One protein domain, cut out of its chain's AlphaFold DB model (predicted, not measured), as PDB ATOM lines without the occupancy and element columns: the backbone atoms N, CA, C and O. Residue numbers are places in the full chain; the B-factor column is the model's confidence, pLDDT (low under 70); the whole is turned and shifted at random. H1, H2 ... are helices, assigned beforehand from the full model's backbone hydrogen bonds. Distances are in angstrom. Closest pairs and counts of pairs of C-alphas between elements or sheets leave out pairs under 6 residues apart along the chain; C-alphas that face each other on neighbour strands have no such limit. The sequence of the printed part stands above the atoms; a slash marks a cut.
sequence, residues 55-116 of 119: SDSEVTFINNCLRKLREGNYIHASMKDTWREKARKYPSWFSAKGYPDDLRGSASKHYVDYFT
ATOM      1  N   SER A  55      44.225  -0.341  76.217       93.19
ATOM      2  CA  SER A  55      43.444  -0.666  75.013       93.19
ATOM      3  C   SER A  55      43.738  -2.086  74.514       93.19
ATOM      4  O   SER A  55      44.799  -2.643  74.795       93.19
ATOM      5  N   ASP A  56      42.860  -2.659  73.686       91.75
ATOM      6  CA  ASP A  56      43.040  -4.015  73.131       91.75
ATOM      7  C   ASP A  56      44.380  -4.199  72.399       91.75
ATOM      8  O   ASP A  56      45.036  -5.240  72.495       91.75
ATOM      9  N   SER A  57      44.832  -3.156  71.700       92.88
ATOM     10  CA  SER A  57      46.138  -3.130  71.037       92.88
ATOM     11  C   SER A  57      47.303  -3.163  72.033       92.88
ATOM     12  O   SER A  57      48.279  -3.888  71.822       92.88
ATOM     13  N   GLU A  58      47.202  -2.430  73.143       93.12
ATOM     14  CA  GLU A  58      48.202  -2.419  74.213       93.12
ATOM     15  C   GLU A  58      48.218  -3.756  74.966       93.12
ATOM     16  O   GLU A  58      49.293  -4.293  75.229       93.12
ATOM     17  N   VAL A  59      47.051  -4.345  75.241       93.06
ATOM     18  CA  VAL A  59      46.939  -5.681  75.849       93.06
ATOM     19  C   VAL A  59      47.560  -6.743  74.940       93.06
ATOM     20  O   VAL A  59      48.313  -7.598  75.406       93.06
ATOM     21  N   THR A  60      47.319  -6.664  73.630       94.06
ATOM     22  CA  THR A  60      47.931  -7.566  72.643       94.06
ATOM     23  C   THR A  60      49.456  -7.455  72.652       94.06
ATOM     24  O   THR A  60      50.159  -8.468  72.649       94.06
ATOM     25  N   PHE A  61      49.991  -6.232  72.712       95.62
ATOM     26  CA  PHE A  61      51.430  -6.001  72.842       95.62
ATOM     27  C   PHE A  61      52.001  -6.624  74.127       95.62
ATOM     28  O   PHE A  61      53.006  -7.339  74.069       95.62
ATOM     29  N   ILE A  62      51.343  -6.397  75.268       94.00
ATOM     30  CA  ILE A  62      51.735  -6.937  76.578       94.00
ATOM     31  C   ILE A  62      51.759  -8.471  76.530       94.00
ATOM     32  O   ILE A  62      52.773  -9.089  76.854       94.00
ATOM     33  N   ASN A  63      50.690  -9.094  76.035       92.94
ATOM     34  CA  ASN A  63      50.587 -10.549  75.930       92.94
ATOM     35  C   ASN A  63      51.657 -11.147  75.007       92.94
ATOM     36  O   ASN A  63      52.236 -12.185  75.327       92.94
ATOM     37  N   ASN A  64      51.979 -10.478  73.898       93.62
ATOM     38  CA  ASN A  64      53.059 -10.903  73.010       93.62
ATOM     39  C   ASN A  64      54.436 -10.838  73.686       93.62
ATOM     40  O   ASN A  64      55.251 -11.739  73.487       93.62
ATOM     41  N   CYS A  65      54.699  -9.808  74.493       92.81
ATOM     42  CA  CYS A  65      55.941  -9.712  75.263       92.81
ATOM     43  C   CYS A  65      56.036 -10.818  76.318       92.81
ATOM     44  O   CYS A  65      57.070 -11.473  76.413       92.81
ATOM     45  N   LEU A  66      54.951 -11.073  77.057       91.56
ATOM     46  CA  LEU A  66      54.889 -12.142  78.058       91.56
ATOM     47  C   LEU A  66      55.080 -13.524  77.435       91.56
ATOM     48  O   LEU A  66      55.805 -14.351  77.980       91.56
ATOM     49  N   ARG A  67      54.462 -13.768  76.277       90.62
ATOM     50  CA  ARG A  67      54.645 -15.012  75.527       90.62
ATOM     51  C   ARG A  67      56.110 -15.205  75.142       90.62
ATOM     52  O   ARG A  67      56.676 -16.241  75.468       90.62
ATOM     53  N   LYS A  68      56.739 -14.190  74.536       90.44
ATOM     54  CA  LYS A  68      58.171 -14.239  74.201       90.44
ATOM     55  C   LYS A  68      59.040 -14.464  75.435       90.44
ATOM     56  O   LYS A  68      59.990 -15.229  75.361       90.44
ATOM     57  N   LEU A  69      58.703 -13.829  76.557       89.19
ATOM     58  CA  LEU A  69      59.444 -13.983  77.804       89.19
ATOM     59  C   LEU A  69      59.394 -15.432  78.313       89.19
ATOM     60  O   LEU A  69      60.438 -15.986  78.637       89.19
ATOM     61  N   ARG A  70      58.206 -16.051  78.338       85.62
ATOM     62  CA  ARG A  70      58.031 -17.451  78.762       85.62
ATOM     63  C   ARG A  70      58.699 -18.447  77.820       85.62
ATOM     64  O   ARG A  70      59.289 -19.414  78.273       85.62
ATOM     65  N   GLU A  71      58.644 -18.189  76.518       88.06
ATOM     66  CA  GLU A  71      59.310 -19.012  75.499       88.06
ATOM     67  C   GLU A  71      60.845 -18.836  75.496       88.06
ATOM     68  O   GLU A  71      61.528 -19.462  74.691       88.06
ATOM     69  N   GLY A  72      61.407 -17.954  76.336       84.12
ATOM     70  CA  GLY A  72      62.839 -17.632  76.325       84.12
ATOM     71  C   GLY A  72      63.294 -16.882  75.066       84.12
ATOM     72  O   GLY A  72      64.488 -16.794  74.782       84.12
ATOM     73  N   ASN A  73      62.351 -16.331  74.301       88.38
ATOM     74  CA  ASN A  73      62.605 -15.638  73.049       88.38
ATOM     75  C   ASN A  73      63.173 -14.232  73.276       88.38
ATOM     76  O   ASN A  73      62.836 -13.525  74.229       88.38
ATOM     77  N   TYR A  74      64.000 -13.782  72.332       87.88
ATOM     78  CA  TYR A  74      64.583 -12.447  72.389       87.88
ATOM     79  C   TYR A  74      63.506 -11.349  72.298       87.88
ATOM     80  O   TYR A  74      62.701 -11.290  71.360       87.88
ATOM     81  N   ILE A  75      63.528 -10.437  73.273       90.44
ATOM     82  CA  ILE A  75      62.694  -9.232  73.310       90.44
ATOM     83  C   ILE A  75      63.592  -8.032  73.024       90.44
ATOM     84  O   ILE A  75      64.557  -7.779  73.749       90.44
ATOM     85  N   HIS A  76      63.258  -7.288  71.971       92.31
ATOM     86  CA  HIS A  76      64.045  -6.144  71.522       92.31
ATOM     87  C   HIS A  76      64.042  -5.011  72.560       92.31
ATOM     88  O   HIS A  76      63.053  -4.823  73.270       92.31
ATOM     89  N   ALA A  77      65.125  -4.229  72.630       91.25
ATOM     90  CA  ALA A  77      65.278  -3.154  73.616       91.25
ATOM     91  C   ALA A  77      64.104  -2.158  73.590       91.25
ATOM     92  O   ALA A  77      63.515  -1.890  74.635       91.25
ATOM     93  N   SER A  78      63.685  -1.738  72.390       92.56
ATOM     94  CA  SER A  78      62.531  -0.851  72.197       92.56
ATOM     95  C   SER A  78      61.225  -1.425  72.755       92.56
ATOM     96  O   SER A  78      60.439  -0.693  73.343       92.56
ATOM     97  N   MET A  79      61.004  -2.740  72.647       92.56
ATOM     98  CA  MET A  79      59.824  -3.383  73.235       92.56
ATOM     99  C   MET A  79      59.874  -3.359  74.766       92.56
ATOM    100  O   MET A  79      58.839  -3.201  75.408       92.56
ATOM    101  N   LYS A  80      61.064  -3.490  75.365       92.81
ATOM    102  CA  LYS A  80      61.233  -3.379  76.823       92.81
ATOM    103  C   LYS A  80      60.979  -1.954  77.307       92.81
ATOM    104  O   LYS A  80      60.407  -1.765  78.375       92.81
ATOM    105  N   ASP A  81      61.362  -0.958  76.515       94.12
ATOM    106  CA  ASP A  81      61.083   0.443  76.830       94.12
ATOM    107  C   ASP A  81      59.576   0.725  76.765       94.12
ATOM    108  O   ASP A  81      59.013   1.272  77.715       94.12
ATOM    109  N   THR A  82      58.894   0.244  75.718       93.69
ATOM    110  CA  THR A  82      57.429   0.323  75.619       93.69
ATOM    111  C   THR A  82      56.738  -0.439  76.750       93.69
ATOM    112  O   THR A  82      55.769   0.061  77.313       93.69
ATOM    113  N   TRP A  83      57.232  -1.617  77.144       94.69
ATOM    114  CA  TRP A  83      56.707  -2.343  78.307       94.69
ATOM    115  C   TRP A  83      56.751  -1.483  79.566       94.69
ATOM    116  O   TRP A  83      55.740  -1.331  80.249       94.69
ATOM    117  N   ARG A  84      57.908  -0.873  79.841       93.25
ATOM    118  CA  ARG A  84      58.106  -0.025  81.016       93.25
ATOM    119  C   ARG A  84      57.197   1.201  80.999       93.25
ATOM    120  O   ARG A  84      56.698   1.613  82.043       93.25
ATOM    121  N   GLU A  85      56.959   1.771  79.822       94.25
ATOM    122  CA  GLU A  85      55.978   2.839  79.633       94.25
ATOM    123  C   GLU A  85      54.563   2.367  80.009       94.25
ATOM    124  O   GLU A  85      53.882   3.039  80.784       94.25
ATOM    125  N   LYS A  86      54.132   1.185  79.542       93.88
ATOM    126  CA  LYS A  86      52.810   0.628  79.880       93.88
ATOM    127  C   LYS A  86      52.682   0.263  81.357       93.88
ATOM    128  O   LYS A  86      51.650   0.569  81.946       93.88
ATOM    129  N   ALA A  87      53.723  -0.298  81.970       92.25
ATOM    130  CA  ALA A  87      53.745  -0.601  83.401       92.25
ATOM    131  C   ALA A  87      53.574   0.669  84.256       92.25
ATOM    132  O   ALA A  87      52.853   0.660  85.251       92.25
ATOM    133  N   ARG A  88      54.175   1.790  83.832       92.19
ATOM    134  CA  ARG A  88      54.005   3.101  84.483       92.19
ATOM    135  C   ARG A  88      52.642   3.735  84.226       92.19
ATOM    136  O   ARG A  88      52.124   4.414  85.104       92.19
ATOM    137  N   LYS A  89      52.081   3.542  83.030       92.44
ATOM    138  CA  LYS A  89      50.770   4.079  82.640       92.44
ATOM    139  C   LYS A  89      49.615   3.329  83.315       92.44
ATOM    140  O   LYS A  89      48.606   3.945  83.640       92.44
ATOM    141  N   TYR A  90      49.781   2.027  83.553       92.44
ATOM    142  CA  TYR A  90      48.749   1.134  84.090       92.44
ATOM    143  C   TYR A  90      49.221   0.342  85.326       92.44
ATOM    144  O   TYR A  90      49.117  -0.888  85.347       92.44
ATOM    145  N   PRO A  91      49.729   1.006  86.381       90.19
ATOM    146  CA  PRO A  91      50.382   0.326  87.500       90.19
ATOM    147  C   PRO A  91      49.421  -0.576  88.284       90.19
ATOM    148  O   PRO A  91      49.772  -1.696  88.653       90.19
ATOM    149  N   SER A  92      48.180  -0.130  88.488       89.25
ATOM    150  CA  SER A  92      47.144  -0.901  89.182       89.25
ATOM    151  C   SER A  92      46.726  -2.146  88.397       89.25
ATOM    152  O   SER A  92      46.537  -3.208  88.985       89.25
ATOM    153  N   TRP A  93      46.646  -2.051  87.067       90.12
ATOM    154  CA  TRP A  93      46.321  -3.185  86.202       90.12
ATOM    155  C   TRP A  93      47.460  -4.214  86.156       90.12
ATOM    156  O   TRP A  93      47.205  -5.411  86.279       90.12
ATOM    157  N   PHE A  94      48.715  -3.763  86.055       91.12
ATOM    158  CA  PHE A  94      49.893  -4.639  86.119       91.12
ATOM    159  C   PHE A  94      49.981  -5.371  87.460       91.12
ATOM    160  O   PHE A  94      50.169  -6.587  87.483       91.12
ATOM    161  N   SER A  95      49.779  -4.650  88.567       88.69
ATOM    162  CA  SER A  95      49.786  -5.228  89.912       88.69
ATOM    163  C   SER A  95      48.663  -6.250  90.102       88.69
ATOM    164  O   SER A  95      48.928  -7.364  90.550       88.69
ATOM    165  N   ALA A  96      47.437  -5.936  89.667       86.81
ATOM    166  CA  ALA A  96      46.303  -6.861  89.735       86.81
ATOM    167  C   ALA A  96      46.525  -8.146  88.918       86.81
ATOM    168  O   ALA A  96      46.008  -9.205  89.269       86.81
ATOM    169  N   LYS A  97      47.295  -8.066  87.827       86.75
ATOM    170  CA  LYS A  97      47.664  -9.219  86.996       86.75
ATOM    171  C   LYS A  97      48.935  -9.938  87.457       86.75
ATOM    172  O   LYS A  97      49.250 -10.992  86.911       86.75
ATOM    173  N   GLY A  98      49.658  -9.393  88.437       86.19
ATOM    174  CA  GLY A  98      50.944  -9.924  88.889       86.19
ATOM    175  C   GLY A  98      52.045  -9.842  87.829       86.19
ATOM    176  O   GLY A  98      52.959 -10.661  87.834       86.19
ATOM    177  N   TYR A  99      51.946  -8.902  86.885       90.69
ATOM    178  CA  TYR A  99      52.942  -8.734  85.828       90.69
ATOM    179  C   TYR A  99      54.202  -8.039  86.347       90.69
ATOM    180  O   TYR A  99      54.105  -7.184  87.232       90.69
ATOM    181  N   PRO A 100      55.384  -8.362  85.788       90.62
ATOM    182  CA  PRO A 100      56.612  -7.697  86.178       90.62
ATOM    183  C   PRO A 100      56.595  -6.242  85.695       90.62
ATOM    184  O   PRO A 100      56.085  -5.914  84.622       90.62
ATOM    185  N   ASP A 101      57.191  -5.363  86.484       88.25
ATOM    186  CA  ASP A 101      57.370  -3.945  86.174       88.25
ATOM    187  C   ASP A 101      58.431  -3.712  85.083       88.25
ATOM    188  O   ASP A 101      58.344  -2.747  84.318       88.25
ATOM    189  N   ASP A 102      59.396  -4.627  84.962       88.62
ATOM    190  CA  ASP A 102      60.426  -4.632  83.924       88.62
ATOM    191  C   ASP A 102      60.615  -6.030  83.301       88.62
ATOM    192  O   ASP A 102      60.566  -7.063  83.966       88.62
ATOM    193  N   LEU A 103      60.896  -6.054  81.995       88.00
ATOM    194  CA  LEU A 103      61.304  -7.246  81.240       88.00
ATOM    195  C   LEU A 103      62.833  -7.437  81.238       88.00
ATOM    196  O   LEU A 103      63.393  -8.138  80.384       88.00
ATOM    197  N   ARG A 104      63.536  -6.728  82.122       84.81
ATOM    198  CA  ARG A 104      64.984  -6.788  82.309       84.81
ATOM    199  C   ARG A 104      65.297  -7.361  83.687       84.81
ATOM    200  O   ARG A 104      64.706  -6.976  84.690       84.81
ATOM    201  N   GLY A 105      66.315  -8.215  83.739       78.00
ATOM    202  CA  GLY A 105      66.921  -8.643  84.995       78.00
ATOM    203  C   GLY A 105      66.056  -9.598  85.819       78.00
ATOM    204  O   GLY A 105      65.368 -10.471  85.287       78.00
ATOM    205  N   SER A 106      66.160  -9.473  87.141       75.56
ATOM    206  CA  SER A 106      65.605 -10.428  88.103       75.56
ATOM    207  C   SER A 106      64.078 -10.443  88.137       75.56
ATOM    208  O   SER A 106      63.510 -11.518  88.286       75.56
ATOM    209  N   ALA A 107      63.405  -9.305  87.936       76.12
ATOM    210  CA  ALA A 107      61.940  -9.214  87.979       76.12
ATOM    211  C   ALA A 107      61.271 -10.126  86.937       76.12
ATOM    212  O   ALA A 107      60.382 -10.912  87.260       76.12
ATOM    213  N   SER A 108      61.769 -10.097  85.699       79.62
ATOM    214  CA  SER A 108      61.289 -10.982  84.638       79.62
ATOM    215  C   SER A 108      61.632 -12.452  84.879       79.62
ATOM    216  O   SER A 108      60.855 -13.323  84.499       79.62
ATOM    217  N   LYS A 109      62.769 -12.730  85.529       79.69
ATOM    218  CA  LYS A 109      63.184 -14.098  85.857       79.69
ATOM    219  C   LYS A 109      62.278 -14.702  86.932       79.69
ATOM    220  O   LYS A 109      61.701 -15.751  86.697       79.69
ATOM    221  N   HIS A 110      62.059 -13.985  88.037       80.62
ATOM    222  CA  HIS A 110      61.142 -14.407  89.101       80.62
ATOM    223  C   HIS A 110      59.720 -14.633  88.594       80.62
ATOM    224  O   HIS A 110      59.051 -15.562  89.035       80.62
ATOM    225  N   TYR A 111      59.267 -13.794  87.658       83.06
ATOM    226  CA  TYR A 111      57.976 -13.993  87.016       83.06
ATOM    227  C   TYR A 111      57.930 -15.321  86.252       83.06
ATOM    228  O   TYR A 111      57.010 -16.101  86.463       83.06
ATOM    229  N   VAL A 112      58.915 -15.611  85.395       81.75
ATOM    230  CA  VAL A 112      58.960 -16.890  84.664       81.75
ATOM    231  C   VAL A 112      59.061 -18.067  85.635       81.75
ATOM    232  O   VAL A 112      58.240 -18.972  85.541       81.75
ATOM    233  N   ASP A 113      59.978 -18.023  86.602       79.81
ATOM    234  CA  ASP A 113      60.185 -19.093  87.586       79.81
ATOM    235  C   ASP A 113      58.871 -19.438  88.322       79.81
ATOM    236  O   ASP A 113      58.462 -20.597  88.346       79.81
ATOM    237  N   TYR A 114      58.126 -18.429  88.799       77.19
ATOM    238  CA  TYR A 114      56.833 -18.621  89.478       77.19
ATOM    239  C   TYR A 114      55.782 -19.351  88.623       77.19
ATOM    240  O   TYR A 114      54.959 -20.098  89.156       77.19
ATOM    241  N   PHE A 115      55.775 -19.115  87.309       70.94
ATOM    242  CA  PHE A 115      54.825 -19.747  86.389       70.94
ATOM    243  C   PHE A 115      55.334 -21.065  85.796       70.94
ATOM    244  O   PHE A 115      54.516 -21.821  85.287       70.94
ATOM    245  N   THR A 116      56.635 -21.354  85.882       64.81
ATOM    246  CA  THR A 116      57.239 -22.593  85.357       64.81
ATOM    247  C   THR A 116      57.336 -23.682  86.434       64.81
ATOM    248  O   THR A 116      57.274 -24.856  86.109       64.81
TER     249      THR A 116
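Overview. This is residues 55 to 116 of the 119 residues of an uncharacterized protein of Pectobacterium carotovorum (UniProt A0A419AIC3). The longest helix, H1, is crossed at its middle by H2, while H4 sits at H1's last residues; H3 makes a corner with H2, and residues 98 to 105 lead back between H2 and H4. The 62 printed residues hold four named helices, H1 to H4 in order, and no named strand: all helix. The whole is compact, radius of gyration of the C-alphas 10.7 A, spanning 27 by 23 by 18 A.

Along the chain. H1, residues 56 to 70, starts at C-alpha 56 (43.040, -4.015, 73.131) and is 20.9 A long. H2 is residues 77 to 89, 18.6 A; H3 is 91 to 97; H4, 106 to 116, ends at C-alpha 116 (57.239, -22.593, 85.357).

Arrangement. H1 and H2 only just touch, with 3 pairs of C-alphas within 8 A, closest Ile 62 and Trp 83 at 7.0 A, at a steep tilt of 56 degrees, opposite ways. H1, with residues 69 to 70 alone, only just touches H4, also 3 pairs, closest C-alphas Arg 70 and Val 112, 6.0 A. H2 and H3 are close but not clearly touching, closest C-alphas Ala 87 and Phe 94, 6.2 A. H3 is apart from H1 and H4. In H1, H2, H3 and H4 every O i to N i+4 pair is within hydrogen-bond range.

Size, cuts and confidence. The C-alphas farthest apart, Ser 55 and Thr 116, are 27.9 A apart. The printed part has no cut and no long link; residue 116 alone is under pLDDT 70.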